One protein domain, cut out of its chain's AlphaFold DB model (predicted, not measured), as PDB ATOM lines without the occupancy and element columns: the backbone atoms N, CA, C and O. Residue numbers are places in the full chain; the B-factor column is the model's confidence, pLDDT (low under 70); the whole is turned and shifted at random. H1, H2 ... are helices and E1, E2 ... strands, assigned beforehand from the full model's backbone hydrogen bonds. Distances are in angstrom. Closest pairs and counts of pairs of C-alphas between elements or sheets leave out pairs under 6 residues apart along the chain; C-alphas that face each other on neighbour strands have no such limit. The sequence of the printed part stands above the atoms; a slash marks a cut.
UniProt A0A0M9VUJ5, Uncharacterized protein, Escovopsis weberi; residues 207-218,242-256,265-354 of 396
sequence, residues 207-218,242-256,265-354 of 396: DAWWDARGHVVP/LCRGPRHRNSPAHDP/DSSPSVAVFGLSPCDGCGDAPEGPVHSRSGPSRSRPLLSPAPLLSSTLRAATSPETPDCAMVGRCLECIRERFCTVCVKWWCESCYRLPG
ATOM      1  N   ASP A 207     111.046  44.784  64.489       67.06
ATOM      2  CA  ASP A 207     110.825  43.443  65.012       67.06
ATOM      3  C   ASP A 207     110.199  42.592  63.903       67.06
ATOM      4  O   ASP A 207     109.095  42.872  63.436       67.06
ATOM      5  N   ALA A 208     110.885  41.528  63.474       73.44
ATOM      6  CA  ALA A 208     110.510  40.781  62.270       73.44
ATOM      7  C   ALA A 208     109.082  40.200  62.302       73.44
ATOM      8  O   ALA A 208     108.509  39.914  61.263       73.44
ATOM      9  N   TRP A 209     108.498  40.030  63.486       84.62
ATOM     10  CA  TRP A 209     107.120  39.576  63.656       84.62
ATOM     11  C   TRP A 209     106.068  40.696  63.561       84.62
ATOM     12  O   TRP A 209     104.923  40.411  63.214       84.62
ATOM     13  N   TRP A 210     106.437  41.943  63.867       84.38
ATOM     14  CA  TRP A 210     105.521  43.088  63.946       84.38
ATOM     15  C   TRP A 210     105.650  44.025  62.741       84.38
ATOM     16  O   TRP A 210     104.637  44.476  62.207       84.38
ATOM     17  N   ASP A 211     106.882  44.267  62.292       76.38
ATOM     18  CA  ASP A 211     107.194  45.250  61.253       76.38
ATOM     19  C   ASP A 211     107.489  44.584  59.904       76.38
ATOM     20  O   ASP A 211     107.061  45.069  58.852       76.38
ATOM     21  N   ALA A 212     108.191  43.443  59.913       67.00
ATOM     22  CA  ALA A 212     108.493  42.712  58.689       67.00
ATOM     23  C   ALA A 212     107.315  41.812  58.297       67.00
ATOM     24  O   ALA A 212     106.933  40.881  59.003       67.00
ATOM     25  N   ARG A 213     106.732  42.077  57.127       81.06
ATOM     26  CA  ARG A 213     105.704  41.212  56.549       81.06
ATOM     27  C   ARG A 213     106.357  40.193  55.627       81.06
ATOM     28  O   ARG A 213     107.135  40.554  54.747       81.06
ATOM     29  N   GLY A 214     106.010  38.924  55.797       84.19
ATOM     30  CA  GLY A 214     106.557  37.830  55.005       84.19
ATOM     31  C   GLY A 214     107.251  36.788  55.870       84.19
ATOM     32  O   GLY A 214     106.797  36.483  56.968       84.19
ATOM     33  N   HIS A 215     108.300  36.174  55.335       85.44
ATOM     34  CA  HIS A 215     108.967  35.040  55.965       85.44
ATOM     35  C   HIS A 215     109.889  35.498  57.106       85.44
ATOM     36  O   HIS A 215     110.851  36.224  56.866       85.44
ATOM     37  N   VAL A 216     109.607  35.058  58.334       86.25
ATOM     38  CA  VAL A 216     110.268  35.534  59.567       86.25
ATOM     39  C   VAL A 216     111.277  34.529  60.114       86.25
ATOM     40  O   VAL A 216     112.325  34.913  60.629       86.25
ATOM     41  N   VAL A 217     110.989  33.231  60.003       83.12
ATOM     42  CA  VAL A 217     111.847  32.177  60.564       83.12
ATOM     43  C   VAL A 217     112.829  31.701  59.492       83.12
ATOM     44  O   VAL A 217     112.414  30.992  58.587       83.12
ATOM     45  N   PRO A 218     114.131  32.023  59.561       77.62
ATOM     46  CA  PRO A 218     115.066  31.809  58.449       77.62
ATOM     47  C   PRO A 218     115.402  30.337  58.168       77.62
ATOM     48  O   PRO A 218     116.004  30.036  57.139       77.62
ATOM     49  N   LEU A 242     103.200  29.372  67.503       93.94
ATOM     50  CA  LEU A 242     102.389  28.341  66.861       93.94
ATOM     51  C   LEU A 242     101.491  28.979  65.802       93.94
ATOM     52  O   LEU A 242     100.867  30.012  66.044       93.94
ATOM     53  N   CYS A 243     101.380  28.323  64.650       93.50
ATOM     54  CA  CYS A 243     100.376  28.663  63.660       93.50
ATOM     55  C   CYS A 243      98.990  28.447  64.277       93.50
ATOM     56  O   CYS A 243      98.665  27.350  64.740       93.50
ATOM     57  N   ARG A 244      98.166  29.496  64.259       92.50
ATOM     58  CA  ARG A 244      96.753  29.438  64.658       92.50
ATOM     59  C   ARG A 244      95.832  29.363  63.435       92.50
ATOM     60  O   ARG A 244      94.688  29.794  63.476       92.50
ATOM     61  N   GLY A 245      96.343  28.762  62.360       91.69
ATOM     62  CA  GLY A 245      95.627  28.285  61.168       91.69
ATOM     63  C   GLY A 245      94.322  27.557  61.463       91.69
ATOM     64  O   GLY A 245      94.396  26.636  62.270       91.69
ATOM     65  N   PRO A 246      93.192  27.803  60.769       89.62
ATOM     66  CA  PRO A 246      92.011  26.933  60.888       89.62
ATOM     67  C   PRO A 246      92.309  25.471  60.504       89.62
ATOM     68  O   PRO A 246      91.604  24.553  60.909       89.62
ATOM     69  N   ARG A 247      93.411  25.223  59.783       87.62
ATOM     70  CA  ARG A 247      93.894  23.878  59.434       87.62
ATOM     71  C   ARG A 247      94.492  23.086  60.605       87.62
ATOM     72  O   ARG A 247      94.720  21.892  60.450       87.62
ATOM     73  N   HIS A 248      94.787  23.711  61.747       90.62
ATOM     74  CA  HIS A 248      95.488  23.054  62.855       90.62
ATOM     75  C   HIS A 248      94.612  22.931  64.098       90.62
ATOM     76  O   HIS A 248      94.026  23.914  64.541       90.62
ATOM     77  N   ARG A 249      94.626  21.762  64.749       90.75
ATOM     78  CA  ARG A 249      93.803  21.460  65.936       90.75
ATOM     79  C   ARG A 249      94.030  22.367  67.150       90.75
ATOM     80  O   ARG A 249      93.214  22.392  68.059       90.75
ATOM     81  N   ASN A 250      95.166  23.064  67.205       90.19
ATOM     82  CA  ASN A 250      95.489  24.020  68.269       90.19
ATOM     83  C   ASN A 250      94.925  25.428  68.007       90.19
ATOM     84  O   ASN A 250      95.175  26.335  68.804       90.19
ATOM     85  N   SER A 251      94.253  25.648  66.875       91.50
ATOM     86  CA  SER A 251      93.667  26.938  66.538       91.50
ATOM     87  C   SER A 251      92.258  27.096  67.112       91.50
ATOM     88  O   SER A 251      91.456  26.170  66.999       91.50
ATOM     89  N   PRO A 252      91.905  28.287  67.634       88.81
ATOM     90  CA  PRO A 252      90.518  28.638  67.945       88.81
ATOM     91  C   PRO A 252      89.589  28.634  66.721       88.81
ATOM     92  O   PRO A 252      88.385  28.478  66.876       88.81
ATOM     93  N   ALA A 253      90.143  28.815  65.520       86.75
ATOM     94  CA  ALA A 253      89.411  28.831  64.256       86.75
ATOM     95  C   ALA A 253      89.303  27.441  63.607       86.75
ATOM     96  O   ALA A 253      88.869  27.333  62.462       86.75
ATOM     97  N   HIS A 254      89.765  26.387  64.284       88.75
ATOM     98  CA  HIS A 254      89.700  25.036  63.750       88.75
ATOM     99  C   HIS A 254      88.275  24.492  63.814       88.75
ATOM    100  O   HIS A 254      87.714  24.356  64.900       88.75
ATOM    101  N   ASP A 255      87.728  24.128  62.656       82.94
ATOM    102  CA  ASP A 255      86.477  23.385  62.550       82.94
ATOM    103  C   ASP A 255      86.776  21.926  62.153       82.94
ATOM    104  O   ASP A 255      87.199  21.671  61.022       82.94
ATOM    105  N   PRO A 256      86.572  20.950  63.061       76.31
ATOM    106  CA  PRO A 256      86.769  19.530  62.769       76.31
ATOM    107  C   PRO A 256      85.840  18.975  61.681       76.31
ATOM    108  O   PRO A 256      86.127  17.914  61.128       76.31
ATOM    109  N   ASP A 265      96.608  16.309  57.696       72.56
ATOM    110  CA  ASP A 265      97.001  16.140  59.088       72.56
ATOM    111  C   ASP A 265      96.773  17.458  59.850       72.56
ATOM    112  O   ASP A 265      97.483  18.441  59.629       72.56
ATOM    113  N   SER A 266      95.778  17.486  60.745       84.94
ATOM    114  CA  SER A 266      95.439  18.643  61.590       84.94
ATOM    115  C   SER A 266      96.462  18.866  62.709       84.94
ATOM    116  O   SER A 266      96.181  19.521  63.722       84.94
ATOM    117  N   SER A 267      97.664  18.302  62.558       90.00
ATOM    118  CA  SER A 267      98.776  18.480  63.471       90.00
ATOM    119  C   SER A 267      99.147  19.959  63.620       90.00
ATOM    120  O   SER A 267      99.028  20.745  62.676       90.00
ATOM    121  N   PRO A 268      99.581  20.369  64.825       92.38
ATOM    122  CA  PRO A 268     100.123  21.692  65.059       92.38
ATOM    123  C   PRO A 268     101.281  21.985  64.113       92.38
ATOM    124  O   PRO A 268     102.067  21.104  63.767       92.38
ATOM    125  N   SER A 269     101.427  23.253  63.753       93.38
ATOM    126  CA  SER A 269     102.556  23.733  62.960       93.38
ATOM    127  C   SER A 269     103.116  25.015  63.561       93.38
ATOM    128  O   SER A 269     102.406  25.750  64.247       93.38
ATOM    129  N   VAL A 270     104.393  25.292  63.309       94.31
ATOM    130  CA  VAL A 270     105.034  26.554  63.695       94.31
ATOM    131  C   VAL A 270     104.736  27.598  62.620       94.31
ATOM    132  O   VAL A 270     104.777  27.305  61.424       94.31
ATOM    133  N   ALA A 271     104.395  28.816  63.032       93.19
ATOM    134  CA  ALA A 271     104.268  29.928  62.107       93.19
ATOM    135  C   ALA A 271     105.655  30.309  61.581       93.19
ATOM    136  O   ALA A 271     106.602  30.462  62.352       93.19
ATOM    137  N   VAL A 272     105.766  30.477  60.267       91.44
ATOM    138  CA  VAL A 272     107.008  30.920  59.610       91.44
ATOM    139  C   VAL A 272     106.821  32.248  58.882       91.44
ATOM    140  O   VAL A 272     107.807  32.868  58.491       91.44
ATOM    141  N   PHE A 273     105.572  32.709  58.753       91.19
ATOM    142  CA  PHE A 273     105.218  34.010  58.202       91.19
ATOM    143  C   PHE A 273     104.595  34.911  59.269       91.19
ATOM    144  O   PHE A 273     103.659  34.496  59.961       91.19
ATOM    145  N   GLY A 274     105.097  36.142  59.347       91.81
ATOM    146  CA  GLY A 274     104.475  37.268  60.033       91.81
ATOM    147  C   GLY A 274     103.672  38.073  59.019       91.81
ATOM    148  O   GLY A 274     104.193  38.492  57.985       91.81
ATOM    149  N   LEU A 275     102.378  38.225  59.268       91.19
ATOM    150  CA  LEU A 275     101.442  38.872  58.359       91.19
ATOM    151  C   LEU A 275     100.744  40.035  59.055       91.19
ATOM    152  O   LEU A 275     100.567  40.041  60.273       91.19
ATOM    153  N   SER A 276     100.278  40.990  58.258       90.06
ATOM    154  CA  SER A 276      99.265  41.933  58.717       90.06
ATOM    155  C   SER A 276      97.903  41.250  58.850       90.06
ATOM    156  O   SER A 276      97.701  40.170  58.283       90.06
ATOM    157  N   PRO A 277      96.931  41.907  59.503       92.06
ATOM    158  CA  PRO A 277      95.533  41.516  59.367       92.06
ATOM    159  C   PRO A 277      95.100  41.421  57.891       92.06
ATOM    160  O   PRO A 277      95.742  42.008  57.008       92.06
ATOM    161  N   CYS A 278      94.039  40.652  57.625       94.62
ATOM    162  CA  CYS A 278      93.538  40.375  56.275       94.62
ATOM    163  C   CYS A 278      93.267  41.667  55.495       94.62
ATOM    164  O   CYS A 278      92.609  42.569  56.002       94.62
ATOM    165  N   ASP A 279      93.693  41.729  54.232       94.88
ATOM    166  CA  ASP A 279      93.495  42.911  53.375       94.88
ATOM    167  C   ASP A 279      92.013  43.141  53.005       94.88
ATOM    168  O   ASP A 279      91.636  44.241  52.615       94.88
ATOM    169  N   GLY A 280      91.162  42.116  53.135       93.81
ATOM    170  CA  GLY A 280      89.722  42.209  52.876       93.81
ATOM    171  C   GLY A 280      88.903  42.693  54.076       93.81
ATOM    172  O   GLY A 280      88.164  43.665  53.963       93.81
ATOM    173  N   CYS A 281      89.003  42.005  55.219       94.31
ATOM    174  CA  CYS A 281      88.196  42.304  56.412       94.31
ATOM    175  C   CYS A 281      88.945  43.053  57.524       94.31
ATOM    176  O   CYS A 281      88.318  43.448  58.501       94.31
ATOM    177  N   GLY A 282      90.264  43.231  57.411       92.56
ATOM    178  CA  GLY A 282      91.087  43.850  58.453       92.56
ATOM    179  C   GLY A 282      91.333  42.970  59.681       92.56
ATOM    180  O   GLY A 282      91.814  43.481  60.687       92.56
ATOM    181  N   ASP A 283      91.024  41.670  59.617       92.06
ATOM    182  CA  ASP A 283      91.069  40.750  60.766       92.06
ATOM    183  C   ASP A 283      91.654  39.366  60.393       92.06
ATOM    184  O   ASP A 283      92.067  39.136  59.256       92.06
ATOM    185  N   ALA A 284      91.714  38.429  61.337       93.00
ATOM    186  CA  ALA A 284      92.055  37.026  61.120       93.00
ATOM    187  C   ALA A 284      91.084  36.122  61.895       93.00
ATOM    188  O   ALA A 284      90.671  36.486  62.993       93.00
ATOM    189  N   PRO A 285      90.726  34.930  61.383       91.56
ATOM    190  CA  PRO A 285      89.733  34.076  62.039       91.56
ATOM    191  C   PRO A 285      90.171  33.593  63.432       91.56
ATOM    192  O   PRO A 285      89.335  33.305  64.278       91.56
ATOM    193  N   GLU A 286      91.475  33.527  63.702       90.56
ATOM    194  CA  GLU A 286      92.037  33.238  65.026       90.56
ATOM    195  C   GLU A 286      92.151  34.452  65.965       90.56
ATOM    196  O   GLU A 286      92.549  34.286  67.120       90.56
ATOM    197  N   GLY A 287      91.868  35.656  65.460       91.44
ATOM    198  CA  GLY A 287      92.165  36.936  66.094       91.44
ATOM    199  C   GLY A 287      93.655  37.324  66.003       91.44
ATOM    200  O   GLY A 287      94.527  36.533  66.385       91.44
ATOM    201  N   PRO A 288      93.997  38.536  65.530       90.75
ATOM    202  CA  PRO A 288      95.376  38.990  65.464       90.75
ATOM    203  C   PRO A 288      95.971  39.158  66.864       90.75
ATOM    204  O   PRO A 288      95.318  39.573  67.829       90.75
ATOM    205  N   VAL A 289      97.258  38.850  66.975       90.19
ATOM    206  CA  VAL A 289      98.023  39.060  68.202       90.19
ATOM    207  C   VAL A 289      98.398  40.531  68.265       90.19
ATOM    208  O   VAL A 289      98.997  41.053  67.331       90.19
ATOM    209  N   HIS A 290      98.062  41.190  69.369       89.19
ATOM    210  CA  HIS A 290      98.358  42.605  69.577       89.19
ATOM    211  C   HIS A 290      99.556  42.775  70.511       89.19
ATOM    212  O   HIS A 290      99.751  41.997  71.449       89.19
ATOM    213  N   SER A 291     100.340  43.830  70.302       84.44
ATOM    214  CA  SER A 291     101.575  44.060  71.052       84.44
ATOM    215  C   SER A 291     101.366  44.325  72.546       84.44
ATOM    216  O   SER A 291     102.242  43.992  73.341       84.44
ATOM    217  N   ARG A 292     100.218  44.879  72.965       80.56
ATOM    218  CA  ARG A 292      99.921  45.242  74.370       80.56
ATOM    219  C   ARG A 292      98.773  44.461  75.010       80.56
ATOM    220  O   ARG A 292      98.520  44.647  76.198       80.56
ATOM    221  N   SER A 293      98.114  43.586  74.254       81.06
ATOM    222  CA  SER A 293      96.985  42.787  74.736       81.06
ATOM    223  C   SER A 293      97.362  41.314  74.881       81.06
ATOM    224  O   SER A 293      98.190  40.788  74.139       81.06
ATOM    225  N   GLY A 294      96.723  40.642  75.835       81.31
ATOM    226  CA  GLY A 294      96.915  39.219  76.089       81.31
ATOM    227  C   GLY A 294      98.172  38.870  76.902       81.31
ATOM    228  O   GLY A 294      98.918  39.741  77.362       81.31
ATOM    229  N   PRO A 295      98.396  37.567  77.145       84.88
ATOM    230  CA  PRO A 295      99.513  37.094  77.950       84.88
ATOM    231  C   PRO A 295     100.843  37.236  77.202       84.88
ATOM    232  O   PRO A 295     100.959  36.895  76.028       84.88
ATOM    233  N   SER A 296     101.910  37.638  77.904       85.81
ATOM    234  CA  SER A 296     103.241  37.775  77.290       85.81
ATOM    235  C   SER A 296     103.741  36.495  76.613       85.81
ATOM    236  O   SER A 296     104.479  36.582  75.642       85.81
ATOM    237  N   ARG A 297     103.307  35.323  77.093       86.44
ATOM    238  CA  ARG A 297     103.701  34.000  76.584       86.44
ATOM    239  C   ARG A 297     103.106  33.639  75.222       86.44
ATOM    240  O   ARG A 297     103.610  32.717  74.596       86.44
ATOM    241  N   SER A 298     102.066  34.335  74.762       85.19
ATOM    242  CA  SER A 298     101.510  34.124  73.418       85.19
ATOM    243  C   SER A 298     102.159  35.001  72.350       85.19
ATOM    244  O   SER A 298     101.794  34.892  71.181       85.19
ATOM    245  N   ARG A 299     103.083  35.887  72.738       91.00
ATOM    246  CA  ARG A 299     103.829  36.754  71.825       91.00
ATOM    247  C   ARG A 299     105.204  36.131  71.536       91.00
ATOM    248  O   ARG A 299     105.783  35.532  72.445       91.00
ATOM    249  N   PRO A 300     105.726  36.273  70.308       92.12
ATOM    250  CA  PRO A 300     107.076  35.865  69.975       92.12
ATOM    251  C   PRO A 300     108.071  36.684  70.791       92.12
ATOM    252  O   PRO A 300     107.843  37.863  71.085       92.12
ATOM    253  N   LEU A 301     109.178  36.047  71.151       92.44
ATOM    254  CA  LEU A 301     110.329  36.753  71.689       92.44
ATOM    255  C   LEU A 301     110.942  37.664  70.621       92.44
ATOM    256  O   LEU A 301     111.010  37.305  69.446       92.44
ATOM    257  N   LEU A 302     111.398  38.828  71.065       89.88
ATOM    258  CA  LEU A 302     111.978  39.874  70.235       89.88
ATOM    259  C   LEU A 302     113.497  39.785  70.232       89.88
ATOM    260  O   LEU A 302     114.115  39.464  71.247       89.88
ATOM    261  N   SER A 303     114.091  40.077  69.082       85.06
ATOM    262  CA  SER A 303     115.535  40.042  68.886       85.06
ATOM    263  C   SER A 303     116.066  41.471  68.804       85.06
ATOM    264  O   SER A 303     115.536  42.239  68.008       85.06
ATOM    265  N   PRO A 304     117.130  41.838  69.537       88.06
ATOM    266  CA  PRO A 304     117.938  41.009  70.434       88.06
ATOM    267  C   PRO A 304     117.289  40.778  71.811       88.06
ATOM    268  O   PRO A 304     116.396  41.508  72.240       88.06
ATOM    269  N   ALA A 305     117.807  39.797  72.561       89.25
ATOM    270  CA  ALA A 305     117.374  39.569  73.939       89.25
ATOM    271  C   ALA A 305     117.621  40.818  74.822       89.25
ATOM    272  O   ALA A 305     118.686  41.435  74.722       89.25
ATOM    273  N   PRO A 306     116.709  41.176  75.754       91.00
ATOM    274  CA  PRO A 306     116.855  42.398  76.540       91.00
ATOM    275  C   PRO A 306     118.158  42.442  77.357       91.00
ATOM    276  O   PRO A 306     118.461  41.544  78.149       91.00
ATOM    277  N   LEU A 307     118.913  43.532  77.204       90.00
ATOM    278  CA  LEU A 307     120.176  43.751  77.927       90.00
ATOM    279  C   LEU A 307     119.937  44.190  79.379       90.00
ATOM    280  O   LEU A 307     120.570  43.707  80.321       90.00
ATOM    281  N   LEU A 308     118.990  45.112  79.574       90.31
ATOM    282  CA  LEU A 308     118.736  45.758  80.862       90.31
ATOM    283  C   LEU A 308     117.608  45.106  81.677       90.31
ATOM    284  O   LEU A 308     117.326  45.546  82.795       90.31
ATOM    285  N   SER A 309     117.012  44.020  81.185       91.62
ATOM    286  CA  SER A 309     115.968  43.248  81.864       91.62
ATOM    287  C   SER A 309     116.129  41.752  81.585       91.62
ATOM    288  O   SER A 309     116.721  41.364  80.591       91.62
ATOM    289  N   SER A 310     115.573  40.915  82.456       93.31
ATOM    290  CA  SER A 310     115.465  39.462  82.241       93.31
ATOM    291  C   SER A 310     114.025  38.989  82.449       93.31
ATOM    292  O   SER A 310     113.777  37.869  82.887       93.31
ATOM    293  N   THR A 311     113.061  39.885  82.217       94.12
ATOM    294  CA  THR A 311     111.633  39.587  82.322       94.12
ATOM    295  C   THR A 311     111.075  39.189  80.966       94.12
ATOM    296  O   THR A 311     111.403  39.800  79.947       94.12
ATOM    297  N   LEU A 312     110.152  38.227  80.962       93.56
ATOM    298  CA  LEU A 312     109.450  37.833  79.745       93.56
ATOM    299  C   LEU A 312     108.733  39.014  79.076       93.56
ATOM    300  O   LEU A 312     108.731  39.129  77.855       93.56
ATOM    301  N   ARG A 313     108.151  39.926  79.867       92.38
ATOM    302  CA  ARG A 313     107.480  41.119  79.335       92.38
ATOM    303  C   ARG A 313     108.433  41.973  78.502       92.38
ATOM    304  O   ARG A 313     108.052  42.363  77.407       92.38
ATOM    305  N   ALA A 314     109.644  42.241  78.991       91.31
ATOM    306  CA  ALA A 314     110.631  43.012  78.235       91.31
ATOM    307  C   ALA A 314     111.064  42.281  76.956       91.31
ATOM    308  O   ALA A 314     111.264  42.920  75.938       91.31
ATOM    309  N   ALA A 315     111.144  40.950  76.996       92.12
ATOM    310  CA  ALA A 315     111.531  40.131  75.848       92.12
ATOM    311  C   ALA A 315     110.433  39.965  74.781       92.12
ATOM    312  O   ALA A 315     110.684  39.336  73.765       92.12
ATOM    313  N   THR A 316     109.215  40.461  75.012       91.25
ATOM    314  CA  THR A 316     108.044  40.245  74.133       91.25
ATOM    315  C   THR A 316     107.257  41.525  73.847       91.25
ATOM    316  O   THR A 316     106.153  41.457  73.309       91.25
ATOM    317  N   SER A 317     107.747  42.687  74.289       87.81
ATOM    318  CA  SER A 317     107.048  43.963  74.112       87.81
ATOM    319  C   SER A 317     107.800  44.808  73.085       87.81
ATOM    320  O   SER A 317     108.897  45.252  73.423       87.81
ATOM    321  N   PRO A 318     107.241  45.008  71.878       84.81
ATOM    322  CA  PRO A 318     107.884  45.813  70.846       84.81
ATOM    323  C   PRO A 318     107.876  47.292  71.235       84.81
ATOM    324  O   PRO A 318     107.099  47.721  72.100       84.81
ATOM    325  N   GLU A 319     108.747  48.074  70.599       77.44
ATOM    326  CA  GLU A 319     108.839  49.521  70.829       77.44
ATOM    327  C   GLU A 319     107.597  50.256  70.307       77.44
ATOM    328  O   GLU A 319     107.097  51.183  70.952       77.44
ATOM    329  N   THR A 320     107.055  49.793  69.179       75.88
ATOM    330  CA  THR A 320     105.880  50.363  68.528       75.88
ATOM    331  C   THR A 320     104.591  50.013  69.295       75.88
ATOM    332  O   THR A 320     104.244  48.839  69.496       75.88
ATOM    333  N   PRO A 321     103.850  51.019  69.801       69.25
ATOM    334  CA  PRO A 321     102.576  50.776  70.463       69.25
ATOM    335  C   PRO A 321     101.509  50.312  69.457       69.25
ATOM    336  O   PRO A 321     101.452  50.792  68.333       69.25
ATOM    337  N   ASP A 322     100.660  49.380  69.897       76.19
ATOM    338  CA  ASP A 322      99.423  48.946  69.230       76.19
ATOM    339  C   ASP A 322      99.554  48.325  67.826       76.19
ATOM    340  O   ASP A 322      98.610  48.321  67.040       76.19
ATOM    341  N   CYS A 323     100.694  47.699  67.531       83.00
ATOM    342  CA  CYS A 323     100.837  46.835  66.360       83.00
ATOM    343  C   CYS A 323     100.086  45.504  66.530       83.00
ATOM    344  O   CYS A 323     100.045  44.916  67.617       83.00
ATOM    345  N   ALA A 324      99.526  45.016  65.424       88.62
ATOM    346  CA  ALA A 324      98.833  43.740  65.325       88.62
ATOM    347  C   ALA A 324      99.507  42.866  64.262       88.62
ATOM    348  O   ALA A 324      99.836  43.347  63.178       88.62
ATOM    349  N   MET A 325      99.675  41.583  64.565       90.88
ATOM    350  CA  MET A 325     100.249  40.609  63.642       90.88
ATOM    351  C   MET A 325      99.424  39.328  63.593       90.88
ATOM    352  O   MET A 325      98.724  38.963  64.542       90.88
ATOM    353  N   VAL A 326      99.577  38.598  62.498       92.81
ATOM    354  CA  VAL A 326      98.994  37.277  62.285       92.81
ATOM    355  C   VAL A 326     100.124  36.313  61.928       92.81
ATOM    356  O   VAL A 326     100.839  36.512  60.948       92.81
ATOM    357  N   GLY A 327     100.307  35.269  62.737       92.56
ATOM    358  CA  GLY A 327     101.336  34.252  62.524       92.56
ATOM    359  C   GLY A 327     100.771  33.014  61.831       92.56
ATOM    360  O   GLY A 327      99.956  32.297  62.416       92.56
ATOM    361  N   ARG A 328     101.232  32.712  60.610       92.62
ATOM    362  CA  ARG A 328     100.790  31.531  59.844       92.62
ATOM    363  C   ARG A 328     101.960  30.672  59.351       92.62
ATOM    364  O   ARG A 328     103.069  31.149  59.113       92.62
ATOM    365  N   CYS A 329     101.716  29.373  59.197       93.00
ATOM    366  CA  CYS A 329     102.612  28.454  58.497       93.00
ATOM    367  C   CYS A 329     102.394  28.545  56.975       93.00
ATOM    368  O   CYS A 329     101.379  29.079  56.519       93.00
ATOM    369  N   LEU A 330     103.307  27.964  56.192       90.75
ATOM    370  CA  LEU A 330     103.210  27.941  54.728       90.75
ATOM    371  C   LEU A 330     101.894  27.319  54.227       90.75
ATOM    372  O   LEU A 330     101.318  27.795  53.254       90.75
ATOM    373  N   GLU A 331     101.393  26.285  54.907       89.56
ATOM    374  CA  GLU A 331     100.174  25.582  54.492       89.56
ATOM    375  C   GLU A 331      98.914  26.442  54.637       89.56
ATOM    376  O   GLU A 331      98.016  26.380  53.801       89.56
ATOM    377  N   CYS A 332      98.851  27.284  55.669       90.88
ATOM    378  CA  CYS A 332      97.697  28.154  55.899       90.88
ATOM    379  C   CYS A 332      97.680  29.379  54.981       90.88
ATOM    380  O   CYS A 332      96.613  29.918  54.702       90.88
ATOM    381  N   ILE A 333      98.843  29.825  54.499       91.62
ATOM    382  CA  ILE A 333      98.930  30.972  53.584       91.62
ATOM    383  C   ILE A 333      98.964  30.572  52.112       91.62
ATOM    384  O   ILE A 333      98.971  31.450  51.246       91.62
ATOM    385  N   ARG A 334      99.047  29.269  51.816       90.38
ATOM    386  CA  ARG A 334      99.167  28.756  50.452       90.38
ATOM    387  C   ARG A 334      98.033  29.311  49.594       90.38
ATOM    388  O   ARG A 334      96.875  29.243  49.995       90.38
ATOM    389  N   GLU A 335      98.400  29.899  48.454       90.88
ATOM    390  CA  GLU A 335      97.483  30.549  47.496       90.88
ATOM    391  C   GLU A 335      96.659  31.717  48.072       90.88
ATOM    392  O   GLU A 335      95.732  32.206  47.437       90.88
ATOM    393  N   ARG A 336      97.004  32.196  49.271       92.44
ATOM    394  CA  ARG A 336      96.280  33.244  50.013       92.44
ATOM    395  C   ARG A 336      97.162  34.427  50.386       92.44
ATOM    396  O   ARG A 336      96.690  35.389  50.985       92.44
ATOM    397  N   PHE A 337      98.445  34.348  50.057       93.62
ATOM    398  CA  PHE A 337      99.436  35.385  50.286       93.62
ATOM    399  C   PHE A 337     100.137  35.718  48.974       93.62
ATOM    400  O   PHE A 337     100.637  34.830  48.284       93.62
ATOM    401  N   CYS A 338     100.185  37.005  48.643       91.44
ATOM    402  CA  CYS A 338     100.930  37.494  47.495       91.44
ATOM    403  C   CYS A 338     102.271  38.056  47.965       91.44
ATOM    404  O   CYS A 338     102.320  39.038  48.702       91.44
ATOM    405  N   THR A 339     103.366  37.459  47.499       87.69
ATOM    406  CA  THR A 339     104.733  37.892  47.827       87.69
ATOM    407  C   THR A 339     105.103  39.236  47.201       87.69
ATOM    408  O   THR A 339     105.972  39.919  47.728       87.69
ATOM    409  N   VAL A 340     104.445  39.631  46.104       88.00
ATOM    410  CA  VAL A 340     104.737  40.885  45.387       88.00
ATOM    411  C   VAL A 340     104.148  42.091  46.113       88.00
ATOM    412  O   VAL A 340     104.850  43.068  46.344       88.00
ATOM    413  N   CYS A 341     102.868  42.036  46.491       89.56
ATOM    414  CA  CYS A 341     102.216  43.137  47.209       89.56
ATOM    415  C   CYS A 341     102.246  42.978  48.735       89.56
ATOM    416  O   CYS A 341     101.832  43.887  49.447       89.56
ATOM    417  N   VAL A 342     102.741  41.840  49.234       88.81
ATOM    418  CA  VAL A 342     102.878  41.517  50.662       88.81
ATOM    419  C   VAL A 342     101.537  41.600  51.409       88.81
ATOM    420  O   VAL A 342     101.438  42.064  52.548       88.81
ATOM    421  N   LYS A 343     100.480  41.136  50.734       92.06
ATOM    422  CA  LYS A 343      99.103  41.084  51.238       92.06
ATOM    423  C   LYS A 343      98.658  39.648  51.447       92.06
ATOM    424  O   LYS A 343      99.028  38.752  50.686       92.06
ATOM    425  N   TRP A 344      97.840  39.454  52.473       94.19
ATOM    426  CA  TRP A 344      97.238  38.176  52.825       94.19
ATOM    427  C   TRP A 344      95.718  38.311  52.931       94.19
ATOM    428  O   TRP A 344      95.216  39.329  53.412       94.19
ATOM    429  N   TRP A 345      95.001  37.264  52.520       94.75
ATOM    430  CA  TRP A 345      93.548  37.165  52.632       94.75
ATOM    431  C   TRP A 345      93.133  35.923  53.426       94.75
ATOM    432  O   TRP A 345      93.575  34.805  53.146       94.75
ATOM    433  N   CYS A 346      92.235  36.114  54.392       93.25
ATOM    434  CA  CYS A 346      91.680  35.024  55.185       93.25
ATOM    435  C   CYS A 346      90.755  34.107  54.366       93.25
ATOM    436  O   CYS A 346      90.343  34.407  53.240       93.25
ATOM    437  N   GLU A 347      90.409  32.976  54.971       89.88
ATOM    438  CA  GLU A 347      89.588  31.901  54.421       89.88
ATOM    439  C   GLU A 347      88.198  32.379  53.979       89.88
ATOM    440  O   GLU A 347      87.678  31.912  52.966       89.88
ATOM    441  N   SER A 348      87.634  33.369  54.677       89.56
ATOM    442  CA  SER A 348      86.337  33.966  54.345       89.56
ATOM    443  C   SER A 348      86.413  34.986  53.204       89.56
ATOM    444  O   SER A 348      85.492  35.050  52.393       89.56
ATOM    445  N   CYS A 349      87.489  35.779  53.128       92.44
ATOM    446  CA  CYS A 349      87.634  36.856  52.140       92.44
ATOM    447  C   CYS A 349      88.109  36.370  50.767       92.44
ATOM    448  O   CYS A 349      87.813  37.012  49.764       92.44
ATOM    449  N   TYR A 350      88.840  35.257  50.709       90.06
ATOM    450  CA  TYR A 350      89.303  34.669  49.454       90.06
ATOM    451  C   TYR A 350      88.953  33.182  49.440       90.06
ATOM    452  O   TYR A 350      89.392  32.437  50.307       90.06
ATOM    453  N   ARG A 351      88.143  32.715  48.490       84.88
ATOM    454  CA  ARG A 351      87.840  31.279  48.352       84.88
ATOM    455  C   ARG A 351      88.687  30.703  47.232       84.88
ATOM    456  O   ARG A 351      88.699  31.262  46.140       84.88
ATOM    457  N   LEU A 352      89.389  29.604  47.504       80.50
ATOM    458  CA  LEU A 352      90.209  28.966  46.479       80.50
ATOM    459  C   LEU A 352      89.316  28.277  45.433       80.50
ATOM    460  O   LEU A 352      88.249  27.756  45.790       80.50
ATOM    461  N   PRO A 353      89.732  28.246  44.154       71.25
ATOM    462  CA  PRO A 353      89.068  27.445  43.130       71.25
ATOM    463  C   PRO A 353      88.941  25.984  43.596       71.25
ATOM    464  O   PRO A 353      89.913  25.394  44.056       71.25
ATOM    465  N   GLY A 354      87.732  25.413  43.541       63.41
ATOM    466  CA  GLY A 354      87.435  24.068  44.063       63.41
ATOM    467  C   GLY A 354      86.937  24.011  45.517       63.41
ATOM    468  O   GLY A 354      86.389  22.991  45.922       63.41
TER     469      GLY A 354
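This is residues 207 to 218, 242 to 256 and 265 to 354 of the 396 residues of an uncharacterized protein of Escovopsis weberi (UniProt A0A0M9VUJ5). With little regular structure, the domain is an elongated body mostly of loops round a small two-stranded hairpin, E1 and E2, with the one short helix H1 just after E2. The loop at Leu 308 and the tail to Gly 354 make the two ends of its length. The printed part has 117 residues, of which 12 are in named elements, in the order E1, E2, H1; the class is mixed and the sheet antiparallel. It is compact, with a radius of gyration of the C-alphas of 14.5 A, and spans 53 by 31 by 26 A.

Residues 207 to 218 and 242 to 256 hold no named element. E1, residues 273 to 275, begins at C-alpha (105.218, 34.010, 58.202). E2, residues 324 to 328, is 13.5 A long. H1, residues 330 to 333, ends at C-alpha (98.930, 30.972, 53.584).

E1 and E2 are antiparallel at 146 degrees, with N 275 and O 326 within hydrogen-bond range at 2.9 A. Residues 214 to 215 pair antiparallel with 273 to 274 of E1, and 289 to 290 with 324 to 325 of E2. H1 is too short for an O i to N i+4 pair; its one O i to N i+3 pair is within range.

Cuts leave gaps of 15.6 A between C-alphas 218 and 242 and 11.4 A between 256 and 265. The link from E1 to E2 is long, 48 residues. Residues 207, 212, 321 and 354 have pLDDT under 70.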